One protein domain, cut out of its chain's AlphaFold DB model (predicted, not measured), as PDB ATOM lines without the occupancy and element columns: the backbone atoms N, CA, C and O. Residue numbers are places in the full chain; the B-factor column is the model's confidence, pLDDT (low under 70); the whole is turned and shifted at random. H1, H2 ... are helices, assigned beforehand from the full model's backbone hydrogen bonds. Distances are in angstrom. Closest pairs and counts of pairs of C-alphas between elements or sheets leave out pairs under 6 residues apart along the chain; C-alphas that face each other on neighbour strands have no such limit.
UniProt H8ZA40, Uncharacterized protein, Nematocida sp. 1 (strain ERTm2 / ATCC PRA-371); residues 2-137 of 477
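This is residues 2 to 137 of the 477 residues of an uncharacterized protein of Nematocida sp. 1 (strain ERTm2 / ATCC PRA-371) (UniProt H8ZA40). A compact assembly of short helices, in which H4 and H5 form the middle, H1, H2 and H3 gather at one end and H6, H7 and H8 at the other. H1 and H3 run side by side, while H4 leads from their end toward the H7 end and H5 bridges H2 and H8; residues 2 to 4 trail away from the helices. The printed part has 136 residues with eight named helices, H1 to H8 in chain order, and no named strand; its class is all helix. It is compact, with a radius of gyration of the C-alphas of 15.9 A and spans of 49 by 35 by 24 A.

The longest helix, H4, covers residues 61 to 75 and measures 21.5 A from C-alpha 61 at (162.312, 160.344, 178.982) to C-alpha 75. Before it come H1, residues 12 to 24 and 19.1 A long, beginning with C-alpha 12 at (165.753, 153.153, 156.838), H2, residues 33 to 42, and H3, residues 48 to 58. After it come H5, residues 82 to 92, H6, residues 98 to 111 and 20.5 A long, H7, residues 113 to 121, and H8, residues 126 to 133, ending with C-alpha 133 at (151.518, 145.267, 187.867).

H4 touches H2 with residues 62 to 66 alone, at a steep tilt of 40 degrees, opposite ways; the closest C-alphas, of Leu 33 and Ser 65, are 6.2 A apart. With Leu 74 alone H4 only just touches H7, with 3 pairs of C-alphas within 8 A, the closest those of Leu 74 and Glu 115 at 6.6 A; the two are about perpendicular at 81 degrees. H4 and H6 are close but not clearly touching, the closest C-alphas being those of Lys 67 and Ile 104 at 6.2 A. H2 touches H5, with the C-alphas of Val 37 and Leu 90 closest at 6.6 A. H5 touches H8 at a shallow tilt of 28 degrees, the same way, closest at the C-alphas of Glu 88 and Leu 133, 7.0 A. H7 and H8 touch only at the corner by their link, the closest C-alphas being those of Leu 120 and Leu 128 at 5.2 A. H6 and H8 are near each other. H1 touches H3 at a shallow tilt of 2 degrees, the same way, with the C-alphas of Leu 22 and Ile 55 closest at 7.4 A. H1 is apart from H4, and H3 from H8. In H1, H2, H3, H7 and H8 every O i to N i+4 pair is within hydrogen-bond range; H4 has 10 of 11, H5 5 of 7 and H6 9 of 10.

The two C-alphas farthest apart, those of Arg 12 and Asn 114, are 48.9 A apart. The printed part has no cut and no long link; H1 to H2 and H4 to H5 are short links, and the others are tight. The mean pLDDT of the printed part is 73.7, and residues 2 to 10, 12, 14, 40, 42 to 50 and 75 to 82 are under 70.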
ATOM      1  N   LYS A   2     151.622 132.373 173.247       28.67
ATOM      2  CA  LYS A   2     152.045 133.771 173.052       28.67
ATOM      3  C   LYS A   2     151.614 134.201 171.649       28.67
ATOM      4  O   LYS A   2     152.091 133.624 170.677       28.67
ATOM      5  N   CYS A   3     150.711 135.171 171.550       27.19
ATOM      6  CA  CYS A   3     150.382 135.810 170.281       27.19
ATOM      7  C   CYS A   3     151.578 136.695 169.898       27.19
ATOM      8  O   CYS A   3     151.742 137.794 170.421       27.19
ATOM      9  N   GLN A   4     152.488 136.172 169.075       35.25
ATOM     10  CA  GLN A   4     153.509 136.994 168.431       35.25
ATOM     11  C   GLN A   4     152.803 137.816 167.354       35.25
ATOM     12  O   GLN A   4     152.514 137.316 166.270       35.25
ATOM     13  N   LEU A   5     152.469 139.062 167.691       37.38
ATOM     14  CA  LEU A   5     152.058 140.073 166.721       37.38
ATOM     15  C   LEU A   5     153.178 140.212 165.682       37.38
ATOM     16  O   LEU A   5     154.306 140.565 166.025       37.38
ATOM     17  N   ALA A   6     152.872 139.887 164.425       36.16
ATOM     18  CA  ALA A   6     153.770 140.107 163.301       36.16
ATOM     19  C   ALA A   6     154.025 141.614 163.169       36.16
ATOM     20  O   ALA A   6     153.111 142.385 162.891       36.16
ATOM     21  N   ALA A   7     155.258 142.034 163.434       49.03
ATOM     22  CA  ALA A   7     155.671 143.428 163.373       49.03
ATOM     23  C   ALA A   7     156.385 143.707 162.043       49.03
ATOM     24  O   ALA A   7     157.264 142.950 161.629       49.03
ATOM     25  N   GLU A   8     155.999 144.795 161.376       53.28
ATOM     26  CA  GLU A   8     156.588 145.211 160.102       53.28
ATOM     27  C   GLU A   8     157.970 145.872 160.299       53.28
ATOM     28  O   GLU A   8     158.145 146.660 161.233       53.28
ATOM     29  N   PRO A   9     158.964 145.601 159.428       56.53
ATOM     30  CA  PRO A   9     160.263 146.269 159.465       56.53
ATOM     31  C   PRO A   9     160.156 147.767 159.168       56.53
ATOM     32  O   PRO A   9     159.668 148.166 158.111       56.53
ATOM     33  N   MET A  10     160.701 148.598 160.057       64.38
ATOM     34  CA  MET A  10     160.789 150.047 159.851       64.38
ATOM     35  C   MET A  10     161.722 150.383 158.674       64.38
ATOM     36  O   MET A  10     162.832 149.847 158.572       64.38
ATOM     37  N   LYS A  11     161.313 151.300 157.788       70.00
ATOM     38  CA  LYS A  11     162.159 151.720 156.656       70.00
ATOM     39  C   LYS A  11     163.368 152.521 157.157       70.00
ATOM     40  O   LYS A  11     163.292 153.250 158.142       70.00
ATOM     41  N   ARG A  12     164.503 152.458 156.448       68.38
ATOM     42  CA  ARG A  12     165.753 153.153 156.838       68.38
ATOM     43  C   ARG A  12     165.571 154.668 157.033       68.38
ATOM     44  O   ARG A  12     166.173 155.245 157.932       68.38
ATOM     45  N   THR A  13     164.739 155.308 156.214       71.38
ATOM     46  CA  THR A  13     164.387 156.734 156.330       71.38
ATOM     47  C   THR A  13     163.590 157.038 157.601       71.38
ATOM     48  O   THR A  13     163.882 158.013 158.289       71.38
ATOM     49  N   GLU A  14     162.642 156.174 157.957       69.88
ATOM     50  CA  GLU A  14     161.851 156.276 159.189       69.88
ATOM     51  C   GLU A  14     162.714 156.047 160.436       69.88
ATOM     52  O   GLU A  14     162.555 156.760 161.428       69.88
ATOM     53  N   TYR A  15     163.684 155.129 160.369       71.94
ATOM     54  CA  TYR A  15     164.660 154.908 161.439       71.94
ATOM     55  C   TYR A  15     165.469 156.180 161.747       71.94
ATOM     56  O   TYR A  15     165.564 156.585 162.907       71.94
ATOM     57  N   PHE A  16     166.015 156.852 160.723       72.12
ATOM     58  CA  PHE A  16     166.777 158.095 160.913       72.12
ATOM     59  C   PHE A  16     165.904 159.261 161.379       72.12
ATOM     60  O   PHE A  16     166.303 159.981 162.293       72.12
ATOM     61  N   ALA A  17     164.699 159.418 160.823       73.56
ATOM     62  CA  ALA A  17     163.754 160.444 161.268       73.56
ATOM     63  C   ALA A  17     163.378 160.266 162.752       73.56
ATOM     64  O   ALA A  17     163.372 161.226 163.524       73.56
ATOM     65  N   THR A  18     163.147 159.020 163.171       74.06
ATOM     66  CA  THR A  18     162.872 158.661 164.568       74.06
ATOM     67  C   THR A  18     164.066 158.969 165.468       74.06
ATOM     68  O   THR A  18     163.901 159.519 166.554       74.06
ATOM     69  N   LEU A  19     165.282 158.679 165.007       73.44
ATOM     70  CA  LEU A  19     166.511 158.946 165.752       73.44
ATOM     71  C   LEU A  19     166.726 160.454 165.954       73.44
ATOM     72  O   LEU A  19     167.003 160.881 167.072       73.44
ATOM     73  N   CYS A  20     166.496 161.270 164.921       74.62
ATOM     74  CA  CYS A  20     166.489 162.729 165.037       74.62
ATOM     75  C   CYS A  20     165.434 163.212 166.043       74.62
ATOM     76  O   CYS A  20     165.762 164.001 166.928       74.62
ATOM     77  N   LYS A  21     164.199 162.688 165.985       77.12
ATOM     78  CA  LYS A  21     163.136 163.023 166.952       77.12
ATOM     79  C   LYS A  21     163.575 162.713 168.390       77.12
ATOM     80  O   LYS A  21     163.460 163.572 169.259       77.12
ATOM     81  N   LEU A  22     164.150 161.533 168.636       75.75
ATOM     82  CA  LEU A  22     164.618 161.102 169.962       75.75
ATOM     83  C   LEU A  22     165.765 161.969 170.515       75.75
ATOM     84  O   LEU A  22     165.814 162.229 171.718       75.75
ATOM     85  N   VAL A  23     166.672 162.449 169.657       73.25
ATOM     86  CA  VAL A  23     167.804 163.315 170.051       73.25
ATOM     87  C   VAL A  23     167.354 164.720 170.469       73.25
ATOM     88  O   VAL A  23     168.074 165.393 171.213       73.25
ATOM     89  N   HIS A  24     166.153 165.153 170.088       79.12
ATOM     90  CA  HIS A  24     165.586 166.439 170.506       79.12
ATOM     91  C   HIS A  24     164.623 166.341 171.701       79.12
ATOM     92  O   HIS A  24     164.222 167.372 172.239       79.12
ATOM     93  N   LEU A  25     164.293 165.133 172.174       80.06
ATOM     94  CA  LEU A  25     163.456 164.963 173.364       80.06
ATOM     95  C   LEU A  25     164.176 165.413 174.635       80.06
ATOM     96  O   LEU A  25     165.370 165.147 174.824       80.06
ATOM     97  N   SER A  26     163.412 166.023 175.539       80.44
ATOM     98  CA  SER A  26     163.876 166.427 176.864       80.44
ATOM     99  C   SER A  26     162.881 165.997 177.949       80.44
ATOM    100  O   SER A  26     161.688 165.897 177.664       80.44
ATOM    101  N   PRO A  27     163.329 165.814 179.202       79.88
ATOM    102  CA  PRO A  27     162.435 165.515 180.323       79.88
ATOM    103  C   PRO A  27     161.363 166.584 180.579       79.88
ATOM    104  O   PRO A  27     160.343 166.280 181.183       79.88
ATOM    105  N   LYS A  28     161.583 167.833 180.137       79.44
ATOM    106  CA  LYS A  28     160.634 168.946 180.324       79.44
ATOM    107  C   LYS A  28     159.424 168.870 179.393       79.44
ATOM    108  O   LYS A  28     158.393 169.451 179.701       79.44
ATOM    109  N   ASN A  29     159.566 168.191 178.258       79.94
ATOM    110  CA  ASN A  29     158.476 167.928 177.327       79.94
ATOM    111  C   ASN A  29     158.605 166.477 176.842       79.94
ATOM    112  O   ASN A  29     159.169 166.228 175.768       79.94
ATOM    113  N   PRO A  30     158.229 165.516 177.702       82.31
ATOM    114  CA  PRO A  30     158.450 164.111 177.430       82.31
ATOM    115  C   PRO A  30     157.463 163.603 176.373       82.31
ATOM    116  O   PRO A  30     156.382 164.148 176.170       82.31
ATOM    117  N   MET A  31     157.849 162.536 175.680       83.38
ATOM    118  CA  MET A  31     157.006 161.909 174.662       83.38
ATOM    119  C   MET A  31     155.805 161.191 175.313       83.38
ATOM    120  O   MET A  31     155.995 160.562 176.358       83.38
ATOM    121  N   PRO A  32     154.595 161.215 174.721       84.50
ATOM    122  CA  PRO A  32     153.451 160.455 175.230       84.50
ATOM    123  C   PRO A  32     153.748 158.953 175.352       84.50
ATOM    124  O   PRO A  32     154.437 158.379 174.507       84.50
ATOM    125  N   LEU A  33     153.202 158.292 176.380       83.19
ATOM    126  CA  LEU A  33     153.448 156.860 176.616       83.19
ATOM    127  C   LEU A  33     152.970 155.974 175.451       83.19
ATOM    128  O   LEU A  33     153.632 154.994 175.120       83.19
ATOM    129  N   THR A  34     151.872 156.350 174.787       82.50
ATOM    130  CA  THR A  34     151.359 155.685 173.577       82.50
ATOM    131  C   THR A  34     152.374 155.707 172.434       82.50
ATOM    132  O   THR A  34     152.642 154.674 171.826       82.50
ATOM    133  N   GLU A  35     153.005 156.858 172.180       81.06
ATOM    134  CA  GLU A  35     154.048 156.996 171.156       81.06
ATOM    135  C   GLU A  35     155.290 156.160 171.493       81.06
ATOM    136  O   GLU A  35     155.877 155.544 170.605       81.06
ATOM    137  N   ILE A  36     155.680 156.093 172.772       79.50
ATOM    138  CA  ILE A  36     156.809 155.264 173.223       79.50
ATOM    139  C   ILE A  36     156.534 153.782 172.945       79.50
ATOM    140  O   ILE A  36     157.397 153.073 172.419       79.50
ATOM    141  N   VAL A  37     155.326 153.320 173.263       79.19
ATOM    142  CA  VAL A  37     154.876 151.951 173.006       79.19
ATOM    143  C   VAL A  37     154.830 151.642 171.508       79.19
ATOM    144  O   VAL A  37     155.326 150.599 171.077       79.19
ATOM    145  N   GLU A  38     154.292 152.544 170.686       78.81
ATOM    146  CA  GLU A  38     154.264 152.361 169.233       78.81
ATOM    147  C   GLU A  38     155.664 152.269 168.625       78.81
ATOM    148  O   GLU A  38     155.911 151.414 167.771       78.81
ATOM    149  N   LEU A  39     156.587 153.131 169.060       74.44
ATOM    150  CA  LEU A  39     157.982 153.089 168.625       74.44
ATOM    151  C   LEU A  39     158.636 151.754 168.980       74.44
ATOM    152  O   LEU A  39     159.418 151.217 168.194       74.44
ATOM    153  N   TYR A  40     158.289 151.195 170.139       69.75
ATOM    154  CA  TYR A  40     158.761 149.880 170.543       69.75
ATOM    155  C   TYR A  40     158.172 148.766 169.665       69.75
ATOM    156  O   TYR A  40     158.924 147.941 169.146       69.75
ATOM    157  N   LYS A  41     156.854 148.779 169.419       71.25
ATOM    158  CA  LYS A  41     156.171 147.815 168.533       71.25
ATOM    159  C   LYS A  41     156.749 147.828 167.112       71.25
ATOM    160  O   LYS A  41     157.019 146.767 166.550       71.25
ATOM    161  N   LYS A  42     157.010 149.019 166.558       67.19
ATOM    162  CA  LYS A  42     157.597 149.220 165.216       67.19
ATOM    163  C   LYS A  42     159.084 148.830 165.132       67.19
ATOM    164  O   LYS A  42     159.603 148.611 164.042       67.19
ATOM    165  N   GLY A  43     159.790 148.727 166.261       57.34
ATOM    166  CA  GLY A  43     161.233 148.470 166.306       57.34
ATOM    167  C   GLY A  43     161.667 146.996 166.374       57.34
ATOM    168  O   GLY A  43     162.870 146.749 166.418       57.34
ATOM    169  N   SER A  44     160.744 146.022 166.413       52.41
ATOM    170  CA  SER A  44     160.974 144.619 166.855       52.41
ATOM    171  C   SER A  44     162.092 143.809 166.163       52.41
ATOM    172  O   SER A  44     162.484 142.754 166.664       52.41
ATOM    173  N   LEU A  45     162.684 144.298 165.069       52.28
ATOM    174  CA  LEU A  45     163.792 143.650 164.360       52.28
ATOM    175  C   LEU A  45     165.167 144.065 164.934       52.28
ATOM    176  O   LEU A  45     165.878 144.929 164.424       52.28
ATOM    177  N   SER A  46     165.477 143.436 166.073       51.06
ATOM    178  CA  SER A  46     166.765 143.056 166.702       51.06
ATOM    179  C   SER A  46     168.009 143.976 166.739       51.06
ATOM    180  O   SER A  46     169.010 143.559 167.315       51.06
ATOM    181  N   GLY A  47     167.992 145.220 166.249       54.41
ATOM    182  CA  GLY A  47     169.133 146.157 166.396       54.41
ATOM    183  C   GLY A  47     168.761 147.565 166.871       54.41
ATOM    184  O   GLY A  47     169.434 148.147 167.722       54.41
ATOM    185  N   SER A  48     167.651 148.098 166.367       61.44
ATOM    186  CA  SER A  48     167.171 149.464 166.620       61.44
ATOM    187  C   SER A  48     166.540 149.651 168.006       61.44
ATOM    188  O   SER A  48     166.748 150.688 168.638       61.44
ATOM    189  N   ILE A  49     165.829 148.641 168.526       63.53
ATOM    190  CA  ILE A  49     165.156 148.714 169.838       63.53
ATOM    191  C   ILE A  49     166.121 148.997 170.977       63.53
ATOM    192  O   ILE A  49     165.848 149.867 171.802       63.53
ATOM    193  N   ASN A  50     167.238 148.271 171.047       67.62
ATOM    194  CA  ASN A  50     168.168 148.409 172.168       67.62
ATOM    195  C   ASN A  50     168.783 149.811 172.197       67.62
ATOM    196  O   ASN A  50     168.983 150.376 173.270       67.62
ATOM    197  N   TYR A  51     169.002 150.403 171.021       74.12
ATOM    198  CA  TYR A  51     169.514 151.759 170.884       74.12
ATOM    199  C   TYR A  51     168.485 152.817 171.312       74.12
ATOM    200  O   TYR A  51     168.800 153.696 172.116       74.12
ATOM    201  N   TYR A  52     167.233 152.707 170.858       75.94
ATOM    202  CA  TYR A  52     166.161 153.616 171.275       75.94
ATOM    203  C   TYR A  52     165.847 153.503 172.766       75.94
ATOM    204  O   TYR A  52     165.740 154.521 173.451       75.94
ATOM    205  N   ARG A  53     165.798 152.277 173.293       71.12
ATOM    206  CA  ARG A  53     165.656 152.000 174.725       71.12
ATOM    207  C   ARG A  53     166.782 152.642 175.528       71.12
ATOM    208  O   ARG A  53     166.508 153.298 176.530       71.12
ATOM    209  N   ALA A  54     168.029 152.510 175.075       75.88
ATOM    210  CA  ALA A  54     169.176 153.123 175.734       75.88
ATOM    211  C   ALA A  54     169.093 154.658 175.733       75.88
ATOM    212  O   ALA A  54     169.347 155.269 176.768       75.88
ATOM    213  N   ILE A  55     168.694 155.292 174.623       79.25
ATOM    214  CA  ILE A  55     168.531 156.756 174.554       79.25
ATOM    215  C   ILE A  55     167.409 157.229 175.481       79.25
ATOM    216  O   ILE A  55     167.626 158.139 176.284       79.25
ATOM    217  N   LEU A  56     166.229 156.610 175.389       78.38
ATOM    218  CA  LEU A  56     165.057 156.977 176.181       78.38
ATOM    219  C   LEU A  56     165.310 156.802 177.688       78.38
ATOM    220  O   LEU A  56     164.936 157.683 178.464       78.38
ATOM    221  N   LYS A  57     166.003 155.725 178.100       78.19
ATOM    222  CA  LYS A  57     166.427 155.517 179.496       78.19
ATOM    223  C   LYS A  57     167.519 156.491 179.930       78.19
ATOM    224  O   LYS A  57     167.354 157.161 180.944       78.19
ATOM    225  N   ARG A  58     168.607 156.633 179.158       79.94
ATOM    226  CA  ARG A  58     169.738 157.522 179.500       79.94
ATOM    227  C   ARG A  58     169.294 158.971 179.680       79.94
ATOM    228  O   ARG A  58     169.846 159.684 180.508       79.94
ATOM    229  N   ARG A  59     168.296 159.406 178.910       82.44
ATOM    230  CA  ARG A  59     167.720 160.751 179.001       82.44
ATOM    231  C   ARG A  59     166.545 160.869 179.973       82.44
ATOM    232  O   ARG A  59     165.947 161.937 180.024       82.44
ATOM    233  N   ARG A  60     166.200 159.810 180.717       83.44
ATOM    234  CA  ARG A  60     165.051 159.761 181.643       83.44
ATOM    235  C   ARG A  60     163.721 160.197 180.996       83.44
ATOM    236  O   ARG A  60     162.848 160.728 181.673       83.44
ATOM    237  N   ILE A  61     163.546 159.964 179.691       85.69
ATOM    238  CA  ILE A  61     162.312 160.344 178.982       85.69
ATOM    239  C   ILE A  61     161.158 159.456 179.431       85.69
ATOM    240  O   ILE A  61     160.115 159.979 179.792       85.69
ATOM    241  N   VAL A  62     161.371 158.135 179.482       81.81
ATOM    242  CA  VAL A  62     160.347 157.179 179.944       81.81
ATOM    243  C   VAL A  62     159.907 157.514 181.371       81.81
ATOM    244  O   VAL A  62     158.714 157.609 181.636       81.81
ATOM    245  N   TYR A  63     160.870 157.789 182.256       85.44
ATOM    246  CA  TYR A  63     160.617 158.234 183.627       85.44
ATOM    247  C   TYR A  63     159.746 159.499 183.673       85.44
ATOM    248  O   TYR A  63     158.712 159.520 184.334       85.44
ATOM    249  N   ALA A  64     160.122 160.540 182.921       85.31
ATOM    250  CA  ALA A  64     159.376 161.795 182.869       85.31
ATOM    251  C   ALA A  64     157.957 161.623 182.296       85.31
ATOM    252  O   ALA A  64     157.016 162.220 182.816       85.31
ATOM    253  N   SER A  65     157.779 160.777 181.274       86.38
ATOM    254  CA  SER A  65     156.464 160.446 180.707       86.38
ATOM    255  C   SER A  65     155.563 159.730 181.717       86.38
ATOM    256  O   SER A  65     154.384 160.056 181.831       86.38
ATOM    257  N   ILE A  66     156.112 158.770 182.468       84.44
ATOM    258  CA  ILE A  66     155.383 158.028 183.510       84.44
ATOM    259  C   ILE A  66     154.999 158.959 184.648       84.44
ATOM    260  O   ILE A  66     153.851 158.945 185.088       84.44
ATOM    261  N   LYS A  67     155.933 159.811 185.081       85.94
ATOM    262  CA  LYS A  67     155.682 160.823 186.104       85.94
ATOM    263  C   LYS A  67     154.542 161.756 185.690       85.94
ATOM    264  O   LYS A  67     153.614 161.947 186.466       85.94
ATOM    265  N   ALA A  68     154.564 162.273 184.461       84.38
ATOM    266  CA  ALA A  68     153.493 163.121 183.936       84.38
ATOM    267  C   ALA A  68     152.139 162.388 183.875       84.38
ATOM    268  O   ALA A  68     151.121 162.947 184.275       84.38
ATOM    269  N   SER A  69     152.135 161.122 183.444       82.56
ATOM    270  CA  SER A  69     150.925 160.290 183.396       82.56
ATOM    271  C   SER A  69     150.330 160.040 184.787       82.56
ATOM    272  O   SER A  69     149.119 160.164 184.975       82.56
ATOM    273  N   ILE A  70     151.163 159.722 185.786       80.31
ATOM    274  CA  ILE A  70     150.719 159.541 187.178       80.31
ATOM    275  C   ILE A  70     150.199 160.867 187.749       80.31
ATOM    276  O   ILE A  70     149.135 160.884 188.362       80.31
ATOM    277  N   GLN A  71     150.876 161.988 187.480       81.62
ATOM    278  CA  GLN A  71     150.440 163.312 187.935       81.62
ATOM    279  C   GLN A  71     149.070 163.718 187.382       81.62
ATOM    280  O   GLN A  71     148.251 164.285 188.099       81.62
ATOM    281  N   GLU A  72     148.822 163.456 186.098       79.00
ATOM    282  CA  GLU A  72     147.524 163.706 185.465       79.00
ATOM    283  C   GLU A  72     146.418 162.866 186.120       79.00
ATOM    284  O   GLU A  72     145.297 163.334 186.312       79.00
ATOM    285  N   THR A  73     146.757 161.636 186.507       73.62
ATOM    286  CA  THR A  73     145.836 160.679 187.124       73.62
ATOM    287  C   THR A  73     145.494 161.045 188.568       73.62
ATOM    288  O   THR A  73     144.347 160.913 188.975       73.62
ATOM    289  N   LEU A  74     146.446 161.579 189.335       70.25
ATOM    290  CA  LEU A  74     146.176 162.087 190.687       70.25
ATOM    291  C   LEU A  74     145.165 163.248 190.691       70.25
ATOM    292  O   LEU A  74     144.428 163.418 191.656       70.25
ATOM    293  N   LYS A  75     145.087 164.017 189.597       68.44
ATOM    294  CA  LYS A  75     144.139 165.135 189.447       68.44
ATOM    295  C   LYS A  75     142.745 164.712 188.973       68.44
ATOM    296  O   LYS A  75     141.803 165.472 189.161       68.44
ATOM    297  N   ASN A  76     142.616 163.534 188.356       62.06
ATOM    298  CA  ASN A  76     141.386 163.044 187.734       62.06
ATOM    299  C   ASN A  76     141.129 161.587 188.150       62.06
ATOM    300  O   ASN A  76     141.762 160.669 187.633       62.06
ATOM    301  N   THR A  77     140.165 161.359 189.044       52.62
ATOM    302  CA  THR A  77     139.849 160.027 189.597       52.62
ATOM    303  C   THR A  77     139.314 159.027 188.566       52.62
ATOM    304  O   THR A  77     139.477 157.823 188.744       52.62
ATOM    305  N   SER A  78     138.730 159.480 187.452       48.88
ATOM    306  CA  SER A  78     138.290 158.600 186.364       48.88
ATOM    307  C   SER A  78     139.346 158.521 185.259       48.88
ATOM    308  O   SER A  78     139.458 159.431 184.433       48.88
ATOM    309  N   VAL A  79     140.098 157.422 185.205       54.06
ATOM    310  CA  VAL A  79     141.045 157.161 184.111       54.06
ATOM    311  C   VAL A  79     140.543 156.009 183.237       54.06
ATOM    312  O   VAL A  79     140.181 154.961 183.773       54.06
ATOM    313  N   PRO A  80     140.506 156.168 181.899       54.97
ATOM    314  CA  PRO A  80     140.030 155.128 180.991       54.97
ATOM    315  C   PRO A  80     140.927 153.880 181.026       54.97
ATOM    316  O   PRO A  80     142.153 153.986 181.131       54.97
ATOM    317  N   CYS A  81     140.312 152.696 180.888       53.00
ATOM    318  CA  CYS A  81     140.960 151.372 180.891       53.00
ATOM    319  C   CYS A  81     142.189 151.257 179.965       53.00
ATOM    320  O   CYS A  81     143.083 150.456 180.238       53.00
ATOM    321  N   ASP A  82     142.275 152.083 178.922       64.25
ATOM    322  CA  ASP A  82     143.358 152.083 177.934       64.25
ATOM    323  C   ASP A  82     144.732 152.480 178.503       64.25
ATOM    324  O   ASP A  82     145.757 152.149 177.911       64.25
ATOM    325  N   LYS A  83     144.808 153.166 179.657       72.44
ATOM    326  CA  LYS A  83     146.112 153.560 180.227       72.44
ATOM    327  C   LYS A  83     146.868 152.396 180.882       72.44
ATOM    328  O   LYS A  83     148.090 152.452 180.959       72.44
ATOM    329  N   ILE A  84     146.191 151.344 181.348       76.81
ATOM    330  CA  ILE A  84     146.847 150.228 182.062       76.81
ATOM    331  C   ILE A  84     147.535 149.272 181.094       76.81
ATOM    332  O   ILE A  84     148.663 148.857 181.354       76.81
ATOM    333  N   SER A  85     146.910 148.995 179.949       80.12
ATOM    334  CA  SER A  85     147.508 148.170 178.894       80.12
ATOM    335  C   SER A  85     148.831 148.762 178.393       80.12
ATOM    336  O   SER A  85     149.789 148.036 178.146       80.12
ATOM    337  N   ILE A  86     148.938 150.094 178.335       82.56
ATOM    338  CA  ILE A  86     150.188 150.795 178.011       82.56
ATOM    339  C   ILE A  86     151.278 150.480 179.045       82.56
ATOM    340  O   ILE A  86     152.415 150.202 178.667       82.56
ATOM    341  N   TYR A  87     150.957 150.500 180.342       81.31
ATOM    342  CA  TYR A  87     151.921 150.170 181.397       81.31
ATOM    343  C   TYR A  87     152.328 148.694 181.356       81.31
ATOM    344  O   TYR A  87     153.518 148.400 181.469       81.31
ATOM    345  N   GLU A  88     151.383 147.778 181.127       82.31
ATOM    346  CA  GLU A  88     151.666 146.353 180.915       82.31
ATOM    347  C   GLU A  88     152.648 146.139 179.757       82.31
ATOM    348  O   GLU A  88     153.622 145.393 179.884       82.31
ATOM    349  N   GLU A  89     152.442 146.840 178.642       82.12
ATOM    350  CA  GLU A  89     153.324 146.765 177.482       82.12
ATOM    351  C   GLU A  89     154.715 147.341 177.782       82.12
ATOM    352  O   GLU A  89     155.718 146.678 177.505       82.12
ATOM    353  N   LEU A  90     154.802 148.512 178.422       81.44
ATOM    354  CA  LEU A  90     156.073 149.114 178.850       81.44
ATOM    355  C   LEU A  90     156.864 148.198 179.798       81.44
ATOM    356  O   LEU A  90     158.093 148.099 179.690       81.44
ATOM    357  N   TYR A  91     156.162 147.516 180.701       79.44
ATOM    358  CA  TYR A  91     156.741 146.596 181.670       79.44
ATOM    359  C   TYR A  91     157.203 145.291 181.004       79.44
ATOM    360  O   TYR A  91     158.347 144.868 181.184       79.44
ATOM    361  N   SER A  92     156.382 144.708 180.122       78.50
ATOM    362  CA  SER A  92     156.749 143.527 179.323       78.50
ATOM    363  C   SER A  92     157.958 143.775 178.405       78.50
ATOM    364  O   SER A  92     158.770 142.878 178.180       78.50
ATOM    365  N   ALA A  93     158.118 145.017 177.939       74.00
ATOM    366  CA  ALA A  93     159.245 145.496 177.147       74.00
ATOM    367  C   ALA A  93     160.496 145.836 177.989       74.00
ATOM    368  O   ALA A  93     161.537 146.217 177.437       74.00
ATOM    369  N   SER A  94     160.407 145.734 179.323       74.75
ATOM    370  CA  SER A  94     161.446 146.123 180.289       74.75
ATOM    371  C   SER A  94     161.917 147.583 180.135       74.75
ATOM    372  O   SER A  94     163.069 147.935 180.427       74.75
ATOM    373  N   LEU A  95     161.050 148.460 179.628       76.75
ATOM    374  CA  LEU A  95     161.327 149.893 179.496       76.75
ATOM    375  C   LEU A  95     161.239 150.617 180.837       76.75
ATOM    376  O   LEU A  95     161.856 151.670 180.987       76.75
ATOM    377  N   VAL A  96     160.545 150.009 181.794       78.56
ATOM    378  CA  VAL A  96     160.308 150.509 183.144       78.56
ATOM    379  C   VAL A  96     160.707 149.432 184.142       78.56
ATOM    380  O   VAL A  96     160.513 148.248 183.863       78.56
ATOM    381  N   THR A  97     161.291 149.825 185.265       80.81
ATOM    382  CA  THR A  97     161.578 148.934 186.395       80.81
ATOM    383  C   THR A  97     160.693 149.260 187.594       80.81
ATOM    384  O   THR A  97     160.202 150.383 187.724       80.81
ATOM    385  N   ASP A  98     160.540 148.299 188.507       82.19
ATOM    386  CA  ASP A  98     159.835 148.502 189.785       82.19
ATOM    387  C   ASP A  98     160.418 149.692 190.541       82.19
ATOM    388  O   ASP A  98     159.698 150.556 191.029       82.19
ATOM    389  N   GLN A  99     161.748 149.783 190.553       81.25
ATOM    390  CA  GLN A  99     162.477 150.837 191.241       81.25
ATOM    391  C   GLN A  99     162.219 152.227 190.645       81.25
ATOM    392  O   GLN A  99     162.091 153.181 191.403       81.25
ATOM    393  N   GLU A 100     162.081 152.344 189.319       84.06
ATOM    394  CA  GLU A 100     161.723 153.607 188.657       84.06
ATOM    395  C   GLU A 100     160.292 154.045 189.038       84.06
ATOM    396  O   GLU A 100     160.058 155.230 189.261       84.06
ATOM    397  N   ILE A 101     159.338 153.113 189.163       82.38
ATOM    398  CA  ILE A 101     157.962 153.434 189.593       82.38
ATOM    399  C   ILE A 101     157.919 153.800 191.082       82.38
ATOM    400  O   ILE A 101     157.281 154.788 191.448       82.38
ATOM    401  N   LEU A 102     158.629 153.058 191.933       81.31
ATOM    402  CA  LEU A 102     158.728 153.353 193.364       81.31
ATOM    403  C   LEU A 102     159.402 154.709 193.625       81.31
ATOM    404  O   LEU A 102     158.967 155.434 194.514       81.31
ATOM    405  N   GLU A 103     160.421 155.087 192.846       84.00
ATOM    406  CA  GLU A 103     161.052 156.414 192.926       84.00
ATOM    407  C   GLU A 103     160.043 157.525 192.595       84.00
ATOM    408  O   GLU A 103     159.939 158.500 193.338       84.00
ATOM    409  N   ILE A 104     159.206 157.333 191.569       84.69
ATOM    410  CA  ILE A 104     158.128 158.275 191.231       84.69
ATOM    411  C   ILE A 104     157.091 158.363 192.356       84.69
ATOM    412  O   ILE A 104     156.663 159.462 192.710       84.69
ATOM    413  N   PHE A 105     156.691 157.232 192.944       82.12
ATOM    414  CA  PHE A 105     155.774 157.233 194.087       82.12
ATOM    415  C   PHE A 105     156.361 157.988 195.274       82.12
ATOM    416  O   PHE A 105     155.650 158.795 195.870       82.12
ATOM    417  N   ARG A 106     157.650 157.799 195.585       81.31
ATOM    418  CA  ARG A 106     158.336 158.569 196.632       81.31
ATOM    419  C   ARG A 106     158.299 160.062 196.331       81.31
ATOM    420  O   ARG A 106     157.848 160.820 197.180       81.31
ATOM    421  N   GLU A 107     158.672 160.485 195.123       85.38
ATOM    422  CA  GLU A 107     158.630 161.904 194.733       85.38
ATOM    423  C   GLU A 107     157.225 162.513 194.883       85.38
ATOM    424  O   GLU A 107     157.089 163.621 195.398       85.38
ATOM    425  N   PHE A 108     156.164 161.803 194.478       83.69
ATOM    426  CA  PHE A 108     154.794 162.290 194.676       83.69
ATOM    427  C   PHE A 108     154.368 162.288 196.140       83.69
ATOM    428  O   PHE A 108     153.666 163.200 196.556       83.69
ATOM    429  N   SER A 109     154.818 161.321 196.936       79.25
ATOM    430  CA  SER A 109     154.503 161.242 198.370       79.25
ATOM    431  C   SER A 109     155.058 162.417 199.162       79.25
ATOM    432  O   SER A 109     154.448 162.835 200.140       79.25
ATOM    433  N   GLN A 110     156.195 162.967 198.731       80.25
ATOM    434  CA  GLN A 110     156.798 164.149 199.349       80.25
ATOM    435  C   GLN A 110     155.943 165.407 199.154       80.25
ATOM    436  O   GLN A 110     155.967 166.299 199.995       80.25
ATOM    437  N   VAL A 111     155.200 165.489 198.045       80.19
ATOM    438  CA  VAL A 111     154.472 166.705 197.647       80.19
ATOM    439  C   VAL A 111     152.960 166.577 197.868       80.19
ATOM    440  O   VAL A 111     152.317 167.530 198.295       80.19
ATOM    441  N   HIS A 112     152.392 165.398 197.606       78.06
ATOM    442  CA  HIS A 112     150.950 165.117 197.565       78.06
ATOM    443  C   HIS A 112     150.564 163.814 198.301       78.06
ATOM    444  O   HIS A 112     149.931 162.922 197.729       78.06
ATOM    445  N   PRO A 113     150.914 163.656 199.585       75.00
ATOM    446  CA  PRO A 113     150.728 162.393 200.296       75.00
ATOM    447  C   PRO A 113     149.265 161.961 200.443       75.00
ATOM    448  O   PRO A 113     148.932 160.808 200.185       75.00
ATOM    449  N   ASN A 114     148.369 162.875 200.822       75.62
ATOM    450  CA  ASN A 114     146.953 162.553 201.032       75.62
ATOM    451  C   ASN A 114     146.262 162.106 199.735       75.62
ATOM    452  O   ASN A 114     145.409 161.217 199.759       75.62
ATOM    453  N   GLU A 115     146.653 162.695 198.604       79.12
ATOM    454  CA  GLU A 115     146.178 162.310 197.273       79.12
ATOM    455  C   GLU A 115     146.675 160.901 196.917       79.12
ATOM    456  O   GLU A 115     145.888 160.071 196.466       79.12
ATOM    457  N   MET A 116     147.944 160.594 197.215       80.12
ATOM    458  CA  MET A 116     148.523 159.259 197.031       80.12
ATOM    459  C   MET A 116     147.822 158.193 197.888       80.12
ATOM    460  O   MET A 116     147.478 157.131 197.372       80.12
ATOM    461  N   PHE A 117     147.553 158.474 199.170       78.44
ATOM    462  CA  PHE A 117     146.793 157.567 200.041       78.44
ATOM    463  C   PHE A 117     145.378 157.330 199.522       78.44
ATOM    464  O   PHE A 117     144.955 156.183 199.401       78.44
ATOM    465  N   SER A 118     144.658 158.408 199.202       78.31
ATOM    466  CA  SER A 118     143.269 158.324 198.737       78.31
ATOM    467  C   SER A 118     143.171 157.534 197.436       78.31
ATOM    468  O   SER A 118     142.284 156.698 197.283       78.31
ATOM    469  N   ALA A 119     144.119 157.748 196.522       78.56
ATOM    470  CA  ALA A 119     144.184 156.984 195.292       78.56
ATOM    471  C   ALA A 119     144.489 155.508 195.561       78.56
ATOM    472  O   ALA A 119     143.873 154.653 194.949       78.56
ATOM    473  N   LEU A 120     145.392 155.156 196.476       78.56
ATOM    474  CA  LEU A 120     145.661 153.743 196.755       78.56
ATOM    475  C   LEU A 120     144.504 153.027 197.467       78.56
ATOM    476  O   LEU A 120     144.311 151.837 197.231       78.56
ATOM    477  N   GLU A 121     143.745 153.721 198.320       77.12
ATOM    478  CA  GLU A 121     142.589 153.148 199.027       77.12
ATOM    479  C   GLU A 121     141.416 152.806 198.089       77.12
ATOM    480  O   GLU A 121     140.632 151.910 198.406       77.12
ATOM    481  N   ASP A 122     141.300 153.478 196.939       77.69
ATOM    482  CA  ASP A 122     140.273 153.180 195.942       77.69
ATOM    483  C   ASP A 122     140.611 151.877 195.174       77.69
ATOM    484  O   ASP A 122     141.617 151.818 194.454       77.69
ATOM    485  N   PRO A 123     139.781 150.815 195.290       73.25
ATOM    486  CA  PRO A 123     140.032 149.521 194.654       73.25
ATOM    487  C   PRO A 123     140.080 149.581 193.121       73.25
ATOM    488  O   PRO A 123     140.686 148.698 192.499       73.25
ATOM    489  N   ASP A 124     139.470 150.606 192.522       74.81
ATOM    490  CA  ASP A 124     139.440 150.825 191.079       74.81
ATOM    491  C   ASP A 124     140.499 151.815 190.591       74.81
ATOM    492  O   ASP A 124     140.622 152.039 189.376       74.81
ATOM    493  N   SER A 125     141.324 152.344 191.493       78.00
ATOM    494  CA  SER A 125     142.297 153.355 191.133       78.00
ATOM    495  C   SER A 125     143.372 152.839 190.187       78.00
ATOM    496  O   SER A 125     143.825 151.688 190.211       78.00
ATOM    497  N   PHE A 126     143.830 153.754 189.346       77.31
ATOM    498  CA  PHE A 126     144.949 153.515 188.452       77.31
ATOM    499  C   PHE A 126     146.251 153.224 189.213       77.31
ATOM    500  O   PHE A 126     147.022 152.360 188.802       77.31
ATOM    501  N   LEU A 127     146.474 153.900 190.345       80.25
ATOM    502  CA  LEU A 127     147.663 153.717 191.179       80.25
ATOM    503  C   LEU A 127     147.731 152.305 191.766       80.25
ATOM    504  O   LEU A 127     148.765 151.651 191.647       80.25
ATOM    505  N   LEU A 128     146.618 151.788 192.294       78.88
ATOM    506  CA  LEU A 128     146.552 150.427 192.821       78.88
ATOM    507  C   LEU A 128     146.769 149.381 191.718       78.88
ATOM    508  O   LEU A 128     147.426 148.360 191.934       78.88
ATOM    509  N   LYS A 129     146.250 149.638 190.513       80.88
ATOM    510  CA  LYS A 129     146.456 148.771 189.343       80.88
ATOM    511  C   LYS A 129     147.923 148.775 188.884       80.88
ATOM    512  O   LYS A 129     148.435 147.708 188.550       80.88
ATOM    513  N   ILE A 130     148.627 149.912 188.963       81.44
ATOM    514  CA  ILE A 130     150.084 149.968 188.759       81.44
ATOM    515  C   ILE A 130     150.822 149.162 189.835       81.44
ATOM    516  O   ILE A 130     151.666 148.352 189.469       81.44
ATOM    517  N   CYS A 131     150.499 149.322 191.125       79.69
ATOM    518  CA  CYS A 131     151.119 148.542 192.211       79.69
ATOM    519  C   CYS A 131     151.012 147.030 191.963       79.69
ATOM    520  O   CYS A 131     152.000 146.303 192.048       79.69
ATOM    521  N   ARG A 132     149.822 146.559 191.561       80.50
ATOM    522  CA  ARG A 132     149.597 145.148 191.206       80.50
ATOM    523  C   ARG A 132     150.460 144.699 190.024       80.50
ATOM    524  O   ARG A 132     150.935 143.564 190.029       80.50
ATOM    525  N   LEU A 133     150.681 145.566 189.032       80.06
ATOM    526  CA  LEU A 133     151.518 145.267 187.867       80.06
ATOM    527  C   LEU A 133     152.987 145.042 188.253       80.06
ATOM    528  O   LEU A 133     153.589 144.066 187.808       80.06
ATOM    529  N   ILE A 134     153.534 145.906 189.111       78.56
ATOM    530  CA  ILE A 134     154.916 145.805 189.617       78.56
ATOM    531  C   ILE A 134     155.074 144.767 190.739       78.56
ATOM    532  O   ILE A 134     156.139 144.645 191.335       78.56
ATOM    533  N   ARG A 135     154.015 143.990 191.021       74.50
ATOM    534  CA  ARG A 135     153.959 142.954 192.068       74.50
ATOM    535  C   ARG A 135     154.279 143.465 193.473       74.50
ATOM    536  O   ARG A 135     154.603 142.666 194.346       74.50
ATOM    537  N   THR A 136     154.167 144.767 193.693       72.50
ATOM    538  CA  THR A 136     154.298 145.369 195.015       72.50
ATOM    539  C   THR A 136     152.950 145.245 195.707       72.50
ATOM    540  O   THR A 136     151.916 145.608 195.133       72.50
ATOM    541  N   ASP A 137     152.933 144.707 196.924       70.56
ATOM    542  CA  ASP A 137     151.692 144.636 197.692       70.56
ATOM    543  C   ASP A 137     151.183 146.067 197.965       70.56
ATOM    544  O   ASP A 137     151.959 147.023 198.099       70.56
TER     545      ASP A 137